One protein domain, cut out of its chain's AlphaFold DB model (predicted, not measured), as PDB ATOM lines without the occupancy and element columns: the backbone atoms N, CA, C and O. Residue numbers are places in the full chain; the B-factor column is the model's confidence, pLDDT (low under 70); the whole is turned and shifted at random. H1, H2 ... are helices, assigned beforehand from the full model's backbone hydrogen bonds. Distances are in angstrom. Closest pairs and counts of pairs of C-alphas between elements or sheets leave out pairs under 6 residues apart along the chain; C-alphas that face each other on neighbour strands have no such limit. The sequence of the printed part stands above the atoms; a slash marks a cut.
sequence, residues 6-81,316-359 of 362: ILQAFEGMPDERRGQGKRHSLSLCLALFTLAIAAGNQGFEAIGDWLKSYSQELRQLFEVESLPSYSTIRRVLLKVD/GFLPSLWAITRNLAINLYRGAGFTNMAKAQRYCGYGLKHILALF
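What this domain is: This is residues 6 to 81 and 316 to 359 of the 362 residues of the protein "Transposase IS4 family protein" of Gloeothece verrucosa (strain PCC 7822) (UniProt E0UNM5). The longest helix, H5, packs across the last residues of H1, a helix in the middle of a cluster of short, mostly crossed helices. H2 and H4 pack on H1 and on each other, H3 is near H2, and H6 and H7 follow beyond the later part of H5, while the long stretch of residues 6 to 25 has no named element. The printed part has 120 residues with seven named helices, H1 to H7 in order along the chain, and no named strand, and its class is all helix. It is compact, with a radius of gyration of the C-alphas of 13.9 A and spans of 44 by 30 by 26 A.

How they stand to each other: H5, residues 318 to 335, touches H1, residues 26 to 38, at a steep tilt of 61 degrees, the same way. They touch with residues 325 to 332 of H5 and residues 34 to 38 of H1 alone, and the closest C-alphas, those of Ala 38 and Ala 329, are 4.9 A apart. With residues 330 to 333 alone, H5 also touches H6, residues 341 to 349, about perpendicular at 84 degrees; the closest C-alphas, of Tyr 333 and Ala 344, are 6.1 A apart. H7, residues 352 to 356, and H6 touch only at the corner by their link, with C-alphas of Cys 348 and His 354 closest at 5.1 A. H1 is the hub, touching three helices. With residues 33 to 37 alone it touches H2, residues 44 to 53, about perpendicular at 88 degrees, closest at the C-alphas of Ala 36 and Ile 47, 5.9 A. It touches H4, residues 70 to 77, closest at the C-alphas of Cys 29 and Ile 73, 5.3 A, at a tilt of 68 degrees, only just steep, opposite ways. H2 and H4 touch, closest at the C-alphas of Gly 48 and Tyr 70, 4.9 A. H3, residues 55 to 61, is close to H2 but not clearly touching, with C-alphas of Leu 51 and Leu 58 closest at 7.7 A. In H1 to H7 every O i to N i+4 pair is within hydrogen-bond range.

Where its parts are: H5 is 25.4 A long, from C-alpha 318 at (0.249, -22.667, -31.366) to C-alpha 335. H1 is 18.5 A long and begins at C-alpha 26 at (-11.386, -28.475, -23.281). H2 measures 14.3 A, H6 12.1 A, H4 10.5 A, H3 9.9 A and H7 6.2 A, ending at C-alpha 356 at (-7.781, -14.161, -10.026).

The domain as a whole: The two C-alphas farthest apart are those of Gln 20 and Thr 339, 45.3 A. Residues 82 to 315 are not printed; C-alphas 81 and 316 are 10.3 A apart across the cut. Of the links printed whole, none is long. The mean pLDDT of the printed part is 92.6, and residues 20 to 21 are under 70.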
ATOM      1  N   ILE A   6     -13.719 -17.175 -16.869       84.19
ATOM      2  CA  ILE A   6     -12.832 -17.609 -17.964       84.19
ATOM      3  C   ILE A   6     -13.088 -19.054 -18.427       84.19
ATOM      4  O   ILE A   6     -12.800 -19.382 -19.572       84.19
ATOM      5  N   LEU A   7     -13.636 -19.928 -17.580       88.25
ATOM      6  CA  LEU A   7     -14.027 -21.277 -17.998       88.25
ATOM      7  C   LEU A   7     -15.264 -21.208 -18.899       88.25
ATOM      8  O   LEU A   7     -15.257 -21.799 -19.980       88.25
ATOM      9  N   GLN A   8     -16.249 -20.397 -18.502       87.31
ATOM     10  CA  GLN A   8     -17.461 -20.113 -19.278       87.31
ATOM     11  C   GLN A   8     -17.152 -19.507 -20.647       87.31
ATOM     12  O   GLN A   8     -17.802 -19.841 -21.636       87.31
ATOM     13  N   ALA A   9     -16.114 -18.667 -20.735       89.38
ATOM     14  CA  ALA A   9     -15.677 -18.093 -22.004       89.38
ATOM     15  C   ALA A   9     -15.402 -19.164 -23.071       89.38
ATOM     16  O   ALA A   9     -15.583 -18.898 -24.253       89.38
ATOM     17  N   PHE A  10     -15.004 -20.373 -22.667       92.62
ATOM     18  CA  PHE A  10     -14.679 -21.484 -23.560       92.62
ATOM     19  C   PHE A  10     -15.741 -22.592 -23.578       92.62
ATOM     20  O   PHE A  10     -15.485 -23.679 -24.104       92.62
ATOM     21  N   GLU A  11     -16.912 -22.382 -22.981       89.62
ATOM     22  CA  GLU A  11     -18.000 -23.357 -23.040       89.62
ATOM     23  C   GLU A  11     -18.587 -23.464 -24.451       89.62
ATOM     24  O   GLU A  11     -18.726 -22.484 -25.187       89.62
ATOM     25  N   GLY A  12     -18.916 -24.692 -24.854       88.69
ATOM     26  CA  GLY A  12     -19.467 -24.981 -26.178       88.69
ATOM     27  C   GLY A  12     -18.457 -24.926 -27.329       88.69
ATOM     28  O   GLY A  12     -18.852 -25.160 -28.468       88.69
ATOM     29  N   MET A  13     -17.170 -24.659 -27.067       93.56
ATOM     30  CA  MET A  13     -16.132 -24.819 -28.090       93.56
ATOM     31  C   MET A  13     -16.025 -26.298 -28.519       93.56
ATOM     32  O   MET A  13     -15.971 -27.176 -27.645       93.56
ATOM     33  N   PRO A  14     -15.967 -26.605 -29.830       91.00
ATOM     34  CA  PRO A  14     -15.830 -27.975 -30.315       91.00
ATOM     35  C   PRO A  14     -14.552 -28.651 -29.803       91.00
ATOM     36  O   PRO A  14     -13.450 -28.120 -29.921       91.00
ATOM     37  N   ASP A  15     -14.687 -29.860 -29.253       90.00
ATOM     38  CA  ASP A  15     -13.552 -30.667 -28.805       90.00
ATOM     39  C   ASP A  15     -13.310 -31.839 -29.764       90.00
ATOM     40  O   ASP A  15     -13.893 -32.918 -29.614       90.00
ATOM     41  N   GLU A  16     -12.415 -31.627 -30.728       86.81
ATOM     42  CA  GLU A  16     -12.048 -32.599 -31.770       86.81
ATOM     43  C   GLU A  16     -11.161 -33.755 -31.271       86.81
ATOM     44  O   GLU A  16     -10.751 -34.634 -32.039       86.81
ATOM     45  N   ARG A  17     -10.812 -33.788 -29.979       87.44
ATOM     46  CA  ARG A  17     -10.029 -34.898 -29.423       87.44
ATOM     47  C   ARG A  17     -10.857 -36.186 -29.448       87.44
ATOM     48  O   ARG A  17     -12.070 -36.184 -29.258       87.44
ATOM     49  N   ARG A  18     -10.189 -37.332 -29.593       83.12
ATOM     50  CA  ARG A  18     -10.838 -38.651 -29.465       83.12
ATOM     51  C   ARG A  18     -11.353 -38.864 -28.036       83.12
ATOM     52  O   ARG A  18     -10.670 -38.491 -27.083       83.12
ATOM     53  N   GLY A  19     -12.504 -39.528 -27.883       76.56
ATOM     54  CA  GLY A  19     -13.175 -39.731 -26.586       76.56
ATOM     55  C   GLY A  19     -12.292 -40.353 -25.494       76.56
ATOM     56  O   GLY A  19     -12.287 -39.873 -24.366       76.56
ATOM     57  N   GLN A  20     -11.441 -41.324 -25.844       68.00
ATOM     58  CA  GLN A  20     -10.504 -41.975 -24.908       68.00
ATOM     59  C   GLN A  20      -9.452 -41.015 -24.297       68.00
ATOM     60  O   GLN A  20      -8.816 -41.349 -23.299       68.00
ATOM     61  N   GLY A  21      -9.253 -39.824 -24.878       65.12
ATOM     62  CA  GLY A  21      -8.291 -38.811 -24.424       65.12
ATOM     63  C   GLY A  21      -8.890 -37.650 -23.619       65.12
ATOM     64  O   GLY A  21      -8.140 -36.767 -23.195       65.12
ATOM     65  N   LYS A  22     -10.212 -37.623 -23.400       81.06
ATOM     66  CA  LYS A  22     -10.929 -36.509 -22.749       81.06
ATOM     67  C   LYS A  22     -11.066 -36.695 -21.232       81.06
ATOM     68  O   LYS A  22     -12.164 -36.689 -20.698       81.06
ATOM     69  N   ARG A  23      -9.942 -36.848 -20.520       86.81
ATOM     70  CA  ARG A  23      -9.941 -36.884 -19.036       86.81
ATOM     71  C   ARG A  23     -10.186 -35.515 -18.396       86.81
ATOM     72  O   ARG A  23     -10.700 -35.432 -17.294       86.81
ATOM     73  N   HIS A  24      -9.800 -34.452 -19.100       92.56
ATOM     74  CA  HIS A  24     -10.012 -33.065 -18.695       92.56
ATOM     75  C   HIS A  24     -10.773 -32.346 -19.806       92.56
ATOM     76  O   HIS A  24     -10.464 -32.549 -20.993       92.56
ATOM     77  N   SER A  25     -11.736 -31.501 -19.434       92.81
ATOM     78  CA  SER A  25     -12.514 -30.717 -20.394       92.81
ATOM     79  C   SER A  25     -11.615 -29.774 -21.204       92.81
ATOM     80  O   SER A  25     -10.524 -29.383 -20.769       92.81
ATOM     81  N   LEU A  26     -12.063 -29.441 -22.417       94.19
ATOM     82  CA  LEU A  26     -11.386 -28.475 -23.281       94.19
ATOM     83  C   LEU A  26     -11.268 -27.117 -22.574       94.19
ATOM     84  O   LEU A  26     -10.168 -26.580 -22.446       94.19
ATOM     85  N   SER A  27     -12.387 -26.629 -22.036       94.62
ATOM     86  CA  SER A  27     -12.509 -25.339 -21.356       94.62
ATOM     87  C   SER A  27     -11.570 -25.224 -20.153       94.62
ATOM     88  O   SER A  27     -10.903 -24.206 -20.004       94.62
ATOM     89  N   LEU A  28     -11.407 -26.293 -19.358       95.12
ATOM     90  CA  LEU A  28     -10.435 -26.316 -18.259       95.12
ATOM     91  C   LEU A  28      -8.996 -26.152 -18.764       95.12
ATOM     92  O   LEU A  28      -8.220 -25.383 -18.201       95.12
ATOM     93  N   CYS A  29      -8.625 -26.858 -19.835       96.62
ATOM     94  CA  CYS A  29      -7.273 -26.768 -20.390       96.62
ATOM     95  C   CYS A  29      -6.971 -25.358 -20.923       96.62
ATOM     96  O   CYS A  29      -5.869 -24.850 -20.709       96.62
ATOM     97  N   LEU A  30      -7.945 -24.724 -21.584       96.12
ATOM     98  CA  LEU A  30      -7.829 -23.362 -22.113       96.12
ATOM     99  C   LEU A  30      -7.808 -22.302 -21.004       96.12
ATOM    100  O   LEU A  30      -6.986 -21.385 -21.048       96.12
ATOM    101  N   ALA A  31      -8.638 -22.461 -19.970       94.62
ATOM    102  CA  ALA A  31      -8.643 -21.585 -18.801       94.62
ATOM    103  C   ALA A  31      -7.304 -21.643 -18.050       94.62
ATOM    104  O   ALA A  31      -6.708 -20.605 -17.771       94.62
ATOM    105  N   LEU A  32      -6.772 -22.845 -17.793       96.44
ATOM    106  CA  LEU A  32      -5.472 -23.014 -17.136       96.44
ATOM    107  C   LEU A  32      -4.320 -22.437 -17.964       96.44
ATOM    108  O   LEU A  32      -3.443 -21.778 -17.412       96.44
ATOM    109  N   PHE A  33      -4.330 -22.642 -19.285       97.38
ATOM    110  CA  PHE A  33      -3.358 -22.024 -20.191       97.38
ATOM    111  C   PHE A  33      -3.403 -20.493 -20.110       97.38
ATOM    112  O   PHE A  33      -2.365 -19.838 -19.978       97.38
ATOM    113  N   THR A  34      -4.613 -19.936 -20.115       94.75
ATOM    114  CA  THR A  34      -4.858 -18.497 -20.027       94.75
ATOM    115  C   THR A  34      -4.355 -17.905 -18.713       94.75
ATOM    116  O   THR A  34      -3.590 -16.936 -18.721       94.75
ATOM    117  N   LEU A  35      -4.714 -18.521 -17.583       94.62
ATOM    118  CA  LEU A  35      -4.249 -18.110 -16.256       94.62
ATOM    119  C   LEU A  35      -2.728 -18.209 -16.138       94.62
ATOM    120  O   LEU A  35      -2.094 -17.287 -15.630       94.62
ATOM    121  N   ALA A  36      -2.123 -19.284 -16.647       96.44
ATOM    122  CA  ALA A  36      -0.681 -19.468 -16.570       96.44
ATOM    123  C   ALA A  36       0.082 -18.395 -17.369       96.44
ATOM    124  O   ALA A  36       1.115 -17.910 -16.905       96.44
ATOM    125  N   ILE A  37      -0.421 -17.968 -18.531       96.06
ATOM    126  CA  ILE A  37       0.191 -16.871 -19.301       96.06
ATOM    127  C   ILE A  37       0.005 -15.523 -18.597       96.06
ATOM    128  O   ILE A  37       0.956 -14.741 -18.528       96.06
ATOM    129  N   ALA A  38      -1.170 -15.267 -18.014       94.31
ATOM    130  CA  ALA A  38      -1.405 -14.096 -17.161       94.31
ATOM    131  C   ALA A  38      -0.571 -14.123 -15.860       94.31
ATOM    132  O   ALA A  38      -0.315 -13.087 -15.259       94.31
ATOM    133  N   ALA A  39      -0.082 -15.292 -15.438       95.06
ATOM    134  CA  ALA A  39       0.906 -15.426 -14.366       95.06
ATOM    135  C   ALA A  39       2.347 -15.126 -14.823       95.06
ATOM    136  O   ALA A  39       3.261 -15.088 -14.003       95.06
ATOM    137  N   GLY A  40       2.571 -14.952 -16.130       95.50
ATOM    138  CA  GLY A  40       3.887 -14.705 -16.717       95.50
ATOM    139  C   GLY A  40       4.639 -15.943 -17.205       95.50
ATOM    140  O   GLY A  40       5.812 -15.819 -17.551       95.50
ATOM    141  N   ASN A  41       4.006 -17.119 -17.281       96.31
ATOM    142  CA  ASN A  41       4.663 -18.317 -17.812       96.31
ATOM    143  C   ASN A  41       4.889 -18.200 -19.329       96.31
ATOM    144  O   ASN A  41       3.961 -17.924 -20.089       96.31
ATOM    145  N   GLN A  42       6.127 -18.433 -19.782       94.62
ATOM    146  CA  GLN A  42       6.551 -18.194 -21.176       94.62
ATOM    147  C   GLN A  42       6.745 -19.475 -22.006       94.62
ATOM    148  O   GLN A  42       7.108 -19.401 -23.180       94.62
ATOM    149  N   GLY A  43       6.505 -20.651 -21.423       95.06
ATOM    150  CA  GLY A  43       6.672 -21.936 -22.097       95.06
ATOM    151  C   GLY A  43       5.914 -23.060 -21.402       95.06
ATOM    152  O   GLY A  43       5.488 -22.922 -20.259       95.06
ATOM    153  N   PHE A  44       5.739 -24.181 -22.098       96.31
ATOM    154  CA  PHE A  44       4.936 -25.300 -21.600       96.31
ATOM    155  C   PHE A  44       5.499 -25.948 -20.329       96.31
ATOM    156  O   PHE A  44       4.722 -26.306 -19.452       96.31
ATOM    157  N   GLU A  45       6.820 -26.071 -20.198       95.62
ATOM    158  CA  GLU A  45       7.436 -26.608 -18.977       95.62
ATOM    159  C   GLU A  45       7.176 -25.698 -17.773       95.62
ATOM    160  O   GLU A  45       6.691 -26.176 -16.754       95.62
ATOM    161  N   ALA A  46       7.340 -24.380 -17.942       96.56
ATOM    162  CA  ALA A  46       7.002 -23.395 -16.913       96.56
ATOM    163  C   ALA A  46       5.517 -23.463 -16.511       96.56
ATOM    164  O   ALA A  46       5.197 -23.419 -15.328       96.56
ATOM    165  N   ILE A  47       4.605 -23.654 -17.476       97.94
ATOM    166  CA  ILE A  47       3.187 -23.922 -17.179       97.94
ATOM    167  C   ILE A  47       3.049 -25.197 -16.334       97.94
ATOM    168  O   ILE A  47       2.290 -25.214 -15.372       97.94
ATOM    169  N   GLY A  48       3.774 -26.263 -16.675       98.00
ATOM    170  CA  GLY A  48       3.778 -27.511 -15.914       98.00
ATOM    171  C   GLY A  48       4.234 -27.335 -14.467       98.00
ATOM    172  O   GLY A  48       3.598 -27.880 -13.567       98.00
ATOM    173  N   ASP A  49       5.291 -26.562 -14.239       97.69
ATOM    174  CA  ASP A  49       5.783 -26.264 -12.894       97.69
ATOM    175  C   ASP A  49       4.801 -25.382 -12.122       97.69
ATOM    176  O   ASP A  49       4.463 -25.699 -10.985       97.69
ATOM    177  N   TRP A  50       4.228 -24.365 -12.770       97.62
ATOM    178  CA  TRP A  50       3.187 -23.521 -12.183       97.62
ATOM    179  C   TRP A  50       1.953 -24.327 -11.744       97.62
ATOM    180  O   TRP A  50       1.463 -24.149 -10.628       97.62
ATOM    181  N   LEU A  51       1.487 -25.272 -12.570       97.81
ATOM    182  CA  LEU A  51       0.369 -26.163 -12.230       97.81
ATOM    183  C   LEU A  51       0.674 -27.074 -11.033       97.81
ATOM    184  O   LEU A  51      -0.237 -27.409 -10.275       97.81
ATOM    185  N   LYS A  52       1.933 -27.496 -10.859       97.31
ATOM    186  CA  LYS A  52       2.359 -28.269  -9.683       97.31
ATOM    187  C   LYS A  52       2.416 -27.385  -8.441       97.31
ATOM    188  O   LYS A  52       1.930 -27.803  -7.395       97.31
ATOM    189  N   SER A  53       2.971 -26.178  -8.562       96.62
ATOM    190  CA  SER A  53       3.114 -25.236  -7.450       96.62
ATOM    191  C   SER A  53       1.775 -24.805  -6.855       96.62
ATOM    192  O   SER A  53       1.681 -24.697  -5.642       96.62
ATOM    193  N   TYR A  54       0.747 -24.610  -7.687       95.88
ATOM    194  CA  TYR A  54      -0.599 -24.206  -7.252       95.88
ATOM    195  C   TYR A  54      -1.616 -25.351  -7.343       95.88
ATOM    196  O   TYR A  54      -2.802 -25.132  -7.595       95.88
ATOM    197  N   SER A  55      -1.157 -26.603  -7.235       96.12
ATOM    198  CA  SER A  55      -1.987 -27.756  -7.587       96.12
ATOM    199  C   SER A  55      -3.232 -27.888  -6.715       96.12
ATOM    200  O   SER A  55      -4.295 -28.231  -7.231       96.12
ATOM    201  N   GLN A  56      -3.110 -27.636  -5.412       95.81
ATOM    202  CA  GLN A  56      -4.224 -27.760  -4.478       95.81
ATOM    203  C   GLN A  56      -5.256 -26.655  -4.718       95.81
ATOM    204  O   GLN A  56      -6.441 -26.940  -4.878       95.81
ATOM    205  N   GLU A  57      -4.798 -25.411  -4.822       94.62
ATOM    206  CA  GLU A  57      -5.650 -24.241  -5.006       94.62
ATOM    207  C   GLU A  57      -6.370 -24.276  -6.351       94.62
ATOM    208  O   GLU A  57      -7.554 -23.972  -6.411       94.62
ATOM    209  N   LEU A  58      -5.696 -24.694  -7.428       94.62
ATOM    210  CA  LEU A  58      -6.321 -24.822  -8.745       94.62
ATOM    211  C   LEU A  58      -7.348 -25.961  -8.787       94.62
ATOM    212  O   LEU A  58      -8.394 -25.801  -9.405       94.62
ATOM    213  N   ARG A  59      -7.091 -27.100  -8.128       95.44
ATOM    214  CA  ARG A  59      -8.082 -28.189  -8.036       95.44
ATOM    215  C   ARG A  59      -9.329 -27.760  -7.283       95.44
ATOM    216  O   ARG A  59     -10.426 -28.067  -7.728       95.44
ATOM    217  N   GLN A  60      -9.149 -27.043  -6.176       93.50
ATOM    218  CA  GLN A  60     -10.260 -26.495  -5.408       93.50
ATOM    219  C   GLN A  60     -11.017 -25.439  -6.214       93.50
ATOM    220  O   GLN A  60     -12.238 -25.472  -6.259       93.50
ATOM    221  N   LEU A  61     -10.290 -24.531  -6.869       90.12
ATOM    222  CA  LEU A  61     -10.860 -23.460  -7.674       90.12
ATOM    223  C   LEU A  61     -11.747 -24.018  -8.795       90.12
ATOM    224  O   LEU A  61     -12.875 -23.574  -8.948       90.12
ATOM    225  N   PHE A  62     -11.243 -24.991  -9.557       91.12
ATOM    226  CA  PHE A  62     -11.951 -25.583 -10.697       91.12
ATOM    227  C   PHE A  62     -12.818 -26.801 -10.340       91.12
ATOM    228  O   PHE A  62     -13.382 -27.405 -11.247       91.12
ATOM    229  N   GLU A  63     -12.894 -27.178  -9.061       93.12
ATOM    230  CA  GLU A  63     -13.649 -28.340  -8.566       93.12
ATOM    231  C   GLU A  63     -13.311 -29.652  -9.310       93.12
ATOM    232  O   GLU A  63     -14.183 -30.419  -9.716       93.12
ATOM    233  N   VAL A  64     -12.013 -29.926  -9.497       93.19
ATOM    234  CA  VAL A  64     -11.522 -31.128 -10.198       93.19
ATOM    235  C   VAL A  64     -10.603 -31.990  -9.341       93.19
ATOM    236  O   VAL A  64      -9.740 -31.494  -8.620       93.19
ATOM    237  N   GLU A  65     -10.709 -33.311  -9.495       93.50
ATOM    238  CA  GLU A  65      -9.862 -34.275  -8.774       93.50
ATOM    239  C   GLU A  65      -8.377 -34.177  -9.162       93.50
ATOM    240  O   GLU A  65      -7.475 -34.378  -8.341       93.50
ATOM    241  N   SER A  66      -8.100 -33.867 -10.433       95.00
ATOM    242  CA  SER A  66      -6.744 -33.777 -10.972       95.00
ATOM    243  C   SER A  66      -6.623 -32.717 -12.066       95.00
ATOM    244  O   SER A  66      -7.569 -32.437 -12.805       95.00
ATOM    245  N   LEU A  67      -5.428 -32.129 -12.180       96.75
ATOM    246  CA  LEU A  67      -5.104 -31.138 -13.206       96.75
ATOM    247  C   LEU A  67      -4.491 -31.804 -14.445       96.75
ATOM    248  O   LEU A  67      -3.741 -32.777 -14.309       96.75
ATOM    249  N   PRO A  68      -4.730 -31.258 -15.651       96.25
ATOM    250  CA  PRO A  68      -4.038 -31.712 -16.847       96.25
ATOM    251  C   PRO A  68      -2.536 -31.428 -16.749       96.25
ATOM    252  O   PRO A  68      -2.107 -30.384 -16.265       96.25
ATOM    253  N   SER A  69      -1.716 -32.326 -17.294       95.88
ATOM    254  CA  SER A  69      -0.296 -32.035 -17.522       95.88
ATOM    255  C   SER A  69      -0.113 -30.971 -18.611       95.88
ATOM    256  O   SER A  69      -0.963 -30.829 -19.500       95.88
ATOM    257  N   TYR A  70       1.043 -30.295 -18.637       95.62
ATOM    258  CA  TYR A  70       1.357 -29.353 -19.720       95.62
ATOM    259  C   TYR A  70       1.296 -30.019 -21.104       95.62
ATOM    260  O   TYR A  70       0.891 -29.393 -22.082       95.62
ATOM    261  N   SER A  71       1.651 -31.307 -21.204       94.44
ATOM    262  CA  SER A  71       1.575 -32.071 -22.453       94.44
ATOM    263  C   SER A  71       0.127 -32.273 -22.904       94.44
ATOM    264  O   SER A  71      -0.159 -32.291 -24.100       94.44
ATOM    265  N   THR A  72      -0.805 -32.408 -21.958       94.56
ATOM    266  CA  THR A  72      -2.242 -32.496 -22.248       94.56
ATOM    267  C   THR A  72      -2.787 -31.155 -22.721       94.56
ATOM    268  O   THR A  72      -3.444 -31.123 -23.759       94.56
ATOM    269  N   ILE A  73      -2.422 -30.053 -22.055       96.25
ATOM    270  CA  ILE A  73      -2.764 -28.691 -22.499       96.25
ATOM    271  C   ILE A  73      -2.212 -28.422 -23.906       96.25
ATOM    272  O   ILE A  73      -2.942 -27.974 -24.784       96.25
ATOM    273  N   ARG A  74      -0.948 -28.772 -24.174       95.00
ATOM    274  CA  ARG A  74      -0.350 -28.617 -25.509       95.00
ATOM    275  C   ARG A  74      -1.120 -29.387 -26.585       95.00
ATOM    276  O   ARG A  74      -1.349 -28.852 -27.663       95.00
ATOM    277  N   ARG A  75      -1.511 -30.638 -26.311       92.19
ATOM    278  CA  ARG A  75      -2.296 -31.459 -27.255       92.19
ATOM    279  C   ARG A  75      -3.683 -30.881 -27.520       92.19
ATOM    280  O   ARG A  75      -4.148 -30.985 -28.645       92.19
ATOM    281  N   VAL A  76      -4.309 -30.288 -26.504       94.06
ATOM    282  CA  VAL A  76      -5.558 -29.535 -26.657       94.06
ATOM    283  C   VAL A  76      -5.356 -28.366 -27.610       94.06
ATOM    284  O   VAL A  76      -6.029 -28.300 -28.629       94.06
ATOM    285  N   LEU A  77      -4.383 -27.499 -27.332       94.69
ATOM    286  CA  LEU A  77      -4.149 -26.289 -28.124       94.69
ATOM    287  C   LEU A  77      -3.815 -26.589 -29.594       94.69
ATOM    288  O   LEU A  77      -4.174 -25.819 -30.470       94.69
ATOM    289  N   LEU A  78      -3.177 -27.725 -29.888       92.50
ATOM    290  CA  LEU A  78      -2.905 -28.159 -31.267       92.50
ATOM    291  C   LEU A  78      -4.159 -28.491 -32.091       92.50
ATOM    292  O   LEU A  78      -4.046 -28.676 -33.300       92.50
ATOM    293  N   LYS A  79      -5.319 -28.634 -31.446       91.62
ATOM    294  CA  LYS A  79      -6.607 -28.967 -32.070       91.62
ATOM    295  C   LYS A  79      -7.629 -27.840 -31.967       91.62
ATOM    296  O   LYS A  79      -8.762 -28.018 -32.381       91.62
ATOM    297  N   VAL A  80      -7.246 -26.715 -31.375       93.31
ATOM    298  CA  VAL A  80      -8.139 -25.578 -31.170       93.31
ATOM    299  C   VAL A  80      -8.094 -24.688 -32.403       93.31
ATOM    300  O   VAL A  80      -7.009 -24.320 -32.859       93.31
ATOM    301  N   ASP A  81      -9.271 -24.316 -32.896       92.88
ATOM    302  CA  ASP A  81      -9.407 -23.235 -33.864       92.88
ATOM    303  C   ASP A  81      -9.003 -21.914 -33.194       92.88
ATOM    304  O   ASP A  81      -9.586 -21.481 -32.193       92.88
ATOM    305  N   GLY A 316       1.718 -25.933 -35.808       87.62
ATOM    306  CA  GLY A 316       0.347 -25.541 -36.149       87.62
ATOM    307  C   GLY A 316       0.032 -24.095 -35.754       87.62
ATOM    308  O   GLY A 316       0.884 -23.216 -35.846       87.62
ATOM    309  N   PHE A 317      -1.170 -23.861 -35.225       91.44
ATOM    310  CA  PHE A 317      -1.604 -22.541 -34.749       91.44
ATOM    311  C   PHE A 317      -1.134 -22.185 -33.330       91.44
ATOM    312  O   PHE A 317      -1.529 -21.150 -32.789       91.44
ATOM    313  N   LEU A 318      -0.261 -22.990 -32.701       94.12
ATOM    314  CA  LEU A 318       0.249 -22.667 -31.366       94.12
ATOM    315  C   LEU A 318       0.898 -21.272 -31.287       94.12
ATOM    316  O   LEU A 318       0.596 -20.569 -30.323       94.12
ATOM    317  N   PRO A 319       1.756 -20.822 -32.232       94.44
ATOM    318  CA  PRO A 319       2.332 -19.475 -32.171       94.44
ATOM    319  C   PRO A 319       1.259 -18.383 -32.037       94.44
ATOM    320  O   PRO A 319       1.405 -17.473 -31.218       94.44
ATOM    321  N   SER A 320       0.159 -18.531 -32.775       95.44
ATOM    322  CA  SER A 320      -0.979 -17.610 -32.798       95.44
ATOM    323  C   SER A 320      -1.799 -17.681 -31.513       95.44
ATOM    324  O   SER A 320      -2.079 -16.646 -30.917       95.44
ATOM    325  N   LEU A 321      -2.081 -18.878 -30.992       96.12
ATOM    326  CA  LEU A 321      -2.756 -19.050 -29.697       96.12
ATOM    327  C   LEU A 321      -1.961 -18.420 -28.540       96.12
ATOM    328  O   LEU A 321      -2.531 -17.756 -27.669       96.12
ATOM    329  N   TRP A 322      -0.633 -18.571 -28.540       96.69
ATOM    330  CA  TRP A 322       0.240 -17.907 -27.568       96.69
ATOM    331  C   TRP A 322       0.180 -16.383 -27.701       96.69
ATOM    332  O   TRP A 322       0.044 -15.690 -26.695       96.69
ATOM    333  N   ALA A 323       0.252 -15.857 -28.924       96.19
ATOM    334  CA  ALA A 323       0.124 -14.429 -29.200       96.19
ATOM    335  C   ALA A 323      -1.215 -13.849 -28.717       96.19
ATOM    336  O   ALA A 323      -1.232 -12.844 -28.005       96.19
ATOM    337  N   ILE A 324      -2.326 -14.514 -29.041       95.69
ATOM    338  CA  ILE A 324      -3.679 -14.132 -28.620       95.69
ATOM    339  C   ILE A 324      -3.774 -14.089 -27.093       95.69
ATOM    340  O   ILE A 324      -4.258 -13.119 -26.517       95.69
ATOM    341  N   THR A 325      -3.247 -15.108 -26.416       95.62
ATOM    342  CA  THR A 325      -3.326 -15.183 -24.952       95.62
ATOM    343  C   THR A 325      -2.425 -14.149 -24.270       95.62
ATOM    344  O   THR A 325      -2.777 -13.606 -23.224       95.62
ATOM    345  N   ARG A 326      -1.283 -13.798 -24.877       96.06
ATOM    346  CA  ARG A 326      -0.454 -12.664 -24.428       96.06
ATOM    347  C   ARG A 326      -1.188 -11.336 -24.596       96.06
ATOM    348  O   ARG A 326      -1.142 -10.514 -23.685       96.06
ATOM    349  N   ASN A 327      -1.885 -11.130 -25.716       94.81
ATOM    350  CA  ASN A 327      -2.713  -9.940 -25.929       94.81
ATOM    351  C   ASN A 327      -3.802  -9.831 -24.855       94.81
ATOM    352  O   ASN A 327      -3.970  -8.766 -24.266       94.81
ATOM    353  N   LEU A 328      -4.468 -10.943 -24.533       91.62
ATOM    354  CA  LEU A 328      -5.428 -10.997 -23.436       91.62
ATOM    355  C   LEU A 328      -4.784 -10.618 -22.096       91.62
ATOM    356  O   LEU A 328      -5.328  -9.782 -21.384       91.62
ATOM    357  N   ALA A 329      -3.623 -11.184 -21.752       94.00
ATOM    358  CA  ALA A 329      -2.911 -10.829 -20.522       94.00
ATOM    359  C   ALA A 329      -2.583  -9.326 -20.462       94.00
ATOM    360  O   ALA A 329      -2.746  -8.695 -19.420       94.00
ATOM    361  N   ILE A 330      -2.191  -8.721 -21.586       94.81
ATOM    362  CA  ILE A 330      -1.969  -7.272 -21.678       94.81
ATOM    363  C   ILE A 330      -3.277  -6.496 -21.449       94.81
ATOM    364  O   ILE A 330      -3.275  -5.525 -20.687       94.81
ATOM    365  N   ASN A 331      -4.386  -6.918 -22.061       93.12
ATOM    366  CA  ASN A 331      -5.701  -6.307 -21.851       93.12
ATOM    367  C   ASN A 331      -6.151  -6.425 -20.383       93.12
ATOM    368  O   ASN A 331      -6.593  -5.432 -19.811       93.12
ATOM    369  N   LEU A 332      -5.951  -7.585 -19.744       91.19
ATOM    370  CA  LEU A 332      -6.202  -7.819 -18.314       91.19
ATOM    371  C   LEU A 332      -5.432  -6.853 -17.429       91.19
ATOM    372  O   LEU A 332      -6.013  -6.196 -16.567       91.19
ATOM    373  N   TYR A 333      -4.129  -6.728 -17.662       93.69
ATOM    374  CA  TYR A 333      -3.300  -5.821 -16.881       93.69
ATOM    375  C   TYR A 333      -3.761  -4.368 -17.038       93.69
ATOM    376  O   TYR A 333      -3.836  -3.636 -16.052       93.69
ATOM    377  N   ARG A 334      -4.122  -3.943 -18.254       91.75
ATOM    378  CA  ARG A 334      -4.648  -2.591 -18.498       91.75
ATOM    379  C   ARG A 334      -6.002  -2.362 -17.847       91.75
ATOM    380  O   ARG A 334      -6.182  -1.335 -17.204       91.75
ATOM    381  N   GLY A 335      -6.914  -3.326 -17.961       88.88
ATOM    382  CA  GLY A 335      -8.231  -3.277 -17.325       88.88
ATOM    383  C   GLY A 335      -8.150  -3.208 -15.797       88.88
ATOM    384  O   GLY A 335      -9.001  -2.591 -15.163       88.88
ATOM    385  N   ALA A 336      -7.088  -3.765 -15.209       89.31
ATOM    386  CA  ALA A 336      -6.765  -3.644 -13.788       89.31
ATOM    387  C   ALA A 336      -5.970  -2.366 -13.425       89.31
ATOM    388  O   ALA A 336      -5.527  -2.217 -12.288       89.31
ATOM    389  N   GLY A 337      -5.768  -1.442 -14.370       91.19
ATOM    390  CA  GLY A 337      -5.133  -0.140 -14.137       91.19
ATOM    391  C   GLY A 337      -3.601  -0.140 -14.168       91.19
ATOM    392  O   GLY A 337      -2.978   0.867 -13.822       91.19
ATOM    393  N   PHE A 338      -2.948  -1.230 -14.585       93.00
ATOM    394  CA  PHE A 338      -1.491  -1.244 -14.697       93.00
ATOM    395  C   PHE A 338      -1.009  -0.444 -15.913       93.00
ATOM    396  O   PHE A 338      -1.404  -0.691 -17.049       93.00
ATOM    397  N   THR A 339      -0.052   0.458 -15.692       91.25
ATOM    398  CA  THR A 339       0.633   1.208 -16.763       91.25
ATOM    399  C   THR A 339       1.954   0.564 -17.199       91.25
ATOM    400  O   THR A 339       2.436   0.819 -18.301       91.25
ATOM    401  N   ASN A 340       2.534  -0.310 -16.366       94.31
ATOM    402  CA  ASN A 340       3.764  -1.053 -16.649       94.31
ATOM    403  C   ASN A 340       3.482  -2.564 -16.656       94.31
ATOM    404  O   ASN A 340       3.291  -3.170 -15.601       94.31
ATOM    405  N   MET A 341       3.509  -3.171 -17.844       95.31
ATOM    406  CA  MET A 341       3.148  -4.582 -18.030       95.31
ATOM    407  C   MET A 341       4.158  -5.551 -17.410       95.31
ATOM    408  O   MET A 341       3.766  -6.612 -16.939       95.31
ATOM    409  N   ALA A 342       5.440  -5.180 -17.322       95.44
ATOM    410  CA  ALA A 342       6.439  -5.996 -16.634       95.44
ATOM    411  C   ALA A 342       6.213  -6.003 -15.114       95.44
ATOM    412  O   ALA A 342       6.393  -7.030 -14.463       95.44
ATOM    413  N   LYS A 343       5.788  -4.869 -14.532       95.94
ATOM    414  CA  LYS A 343       5.354  -4.816 -13.127       95.94
ATOM    415  C   LYS A 343       4.102  -5.670 -12.918       95.94
ATOM    416  O   LYS A 343       4.075  -6.437 -11.961       95.94
ATOM    417  N   ALA A 344       3.110  -5.550 -13.803       95.88
ATOM    418  CA  ALA A 344       1.869  -6.320 -13.734       95.88
ATOM    419  C   ALA A 344       2.137  -7.830 -13.782       95.88
ATOM    420  O   ALA A 344       1.715  -8.551 -12.886       95.88
ATOM    421  N   GLN A 345       2.934  -8.289 -14.751       95.94
ATOM    422  CA  GLN A 345       3.316  -9.695 -14.880       95.94
ATOM    423  C   GLN A 345       4.024 -10.219 -13.620       95.94
ATOM    424  O   GLN A 345       3.646 -11.268 -13.109       95.94
ATOM    425  N   ARG A 346       5.002  -9.481 -13.065       95.56
ATOM    426  CA  ARG A 346       5.665  -9.876 -11.805       95.56
ATOM    427  C   ARG A 346       4.684  -9.962 -10.639       95.56
ATOM    428  O   ARG A 346       4.734 -10.919  -9.880       95.56
ATOM    429  N   TYR A 347       3.799  -8.973 -10.511       94.69
ATOM    430  CA  TYR A 347       2.781  -8.949  -9.463       94.69
ATOM    431  C   TYR A 347       1.858 -10.170  -9.546       94.69
ATOM    432  O   TYR A 347       1.625 -10.840  -8.540       94.69
ATOM    433  N   CYS A 348       1.410 -10.514 -10.754       93.56
ATOM    434  CA  CYS A 348       0.581 -11.692 -11.003       93.56
ATOM    435  C   CYS A 348       1.343 -13.004 -10.764       93.56
ATOM    436  O   CYS A 348       0.759 -13.981 -10.307       93.56
ATOM    437  N   GLY A 349       2.661 -13.012 -10.974       92.25
ATOM    438  CA  GLY A 349       3.528 -14.141 -10.639       92.25
ATOM    439  C   GLY A 349       3.663 -14.426  -9.134       92.25
ATOM    440  O   GLY A 349       4.022 -15.542  -8.768       92.25
ATOM    441  N   TYR A 350       3.348 -13.472  -8.248       92.94
ATOM    442  CA  TYR A 350       3.496 -13.637  -6.790       92.94
ATOM    443  C   TYR A 350       2.346 -14.383  -6.099       92.94
ATOM    444  O   TYR A 350       2.329 -14.475  -4.873       92.94
ATOM    445  N   GLY A 351       1.354 -14.878  -6.838       89.00
ATOM    446  CA  GLY A 351       0.331 -15.746  -6.256       89.00
ATOM    447  C   GLY A 351      -0.959 -15.801  -7.053       89.00
ATOM    448  O   GLY A 351      -1.364 -14.810  -7.663       89.00
ATOM    449  N   LEU A 352      -1.654 -16.940  -6.961       89.25
ATOM    450  CA  LEU A 352      -2.911 -17.184  -7.671       89.25
ATOM    451  C   LEU A 352      -3.963 -16.101  -7.391       89.25
ATOM    452  O   LEU A 352      -4.613 -15.631  -8.321       89.25
ATOM    453  N   LYS A 353      -4.050 -15.606  -6.149       89.31
ATOM    454  CA  LYS A 353      -4.969 -14.519  -5.763       89.31
ATOM    455  C   LYS A 353      -4.837 -13.257  -6.628       89.31
ATOM    456  O   LYS A 353      -5.838 -12.615  -6.919       89.31
ATOM    457  N   HIS A 354      -3.619 -12.901  -7.044       90.94
ATOM    458  CA  HIS A 354      -3.377 -11.696  -7.840       90.94
ATOM    459  C   HIS A 354      -3.844 -11.882  -9.279       90.94
ATOM    460  O   HIS A 354      -4.375 -10.950  -9.871       90.94
ATOM    461  N   ILE A 355      -3.681 -13.094  -9.818       89.69
ATOM    462  CA  ILE A 355      -4.177 -13.451 -11.147       89.69
ATOM    463  C   ILE A 355      -5.702 -13.435 -11.124       89.69
ATOM    464  O   ILE A 355      -6.309 -12.772 -11.955       89.69
ATOM    465  N   LEU A 356      -6.322 -14.097 -10.143       87.38
ATOM    466  CA  LEU A 356      -7.781 -14.161 -10.026       87.38
ATOM    467  C   LEU A 356      -8.418 -12.777  -9.868       87.38
ATOM    468  O   LEU A 356      -9.486 -12.541 -10.414       87.38
ATOM    469  N   ALA A 357      -7.740 -11.827  -9.218       87.00
ATOM    470  CA  ALA A 357      -8.217 -10.447  -9.130       87.00
ATOM    471  C   ALA A 357      -8.311  -9.727 -10.496       87.00
ATOM    472  O   ALA A 357      -9.063  -8.761 -10.618       87.00
ATOM    473  N   LEU A 358      -7.574 -10.173 -11.524       84.25
ATOM    474  CA  LEU A 358      -7.669  -9.612 -12.881       84.25
ATOM    475  C   LEU A 358      -8.921 -10.083 -13.620       84.25
ATOM    476  O   LEU A 358      -9.531  -9.328 -14.376       84.25
ATOM    477  N   PHE A 359      -9.285 -11.346 -13.418       78.12
ATOM    478  CA  PHE A 359     -10.455 -11.965 -14.017       78.12
ATOM    479  C   PHE A 359     -11.602 -11.746 -13.044       78.12
ATOM    480  O   PHE A 359     -11.854 -12.619 -12.223       78.12
TER     481      PHE A 359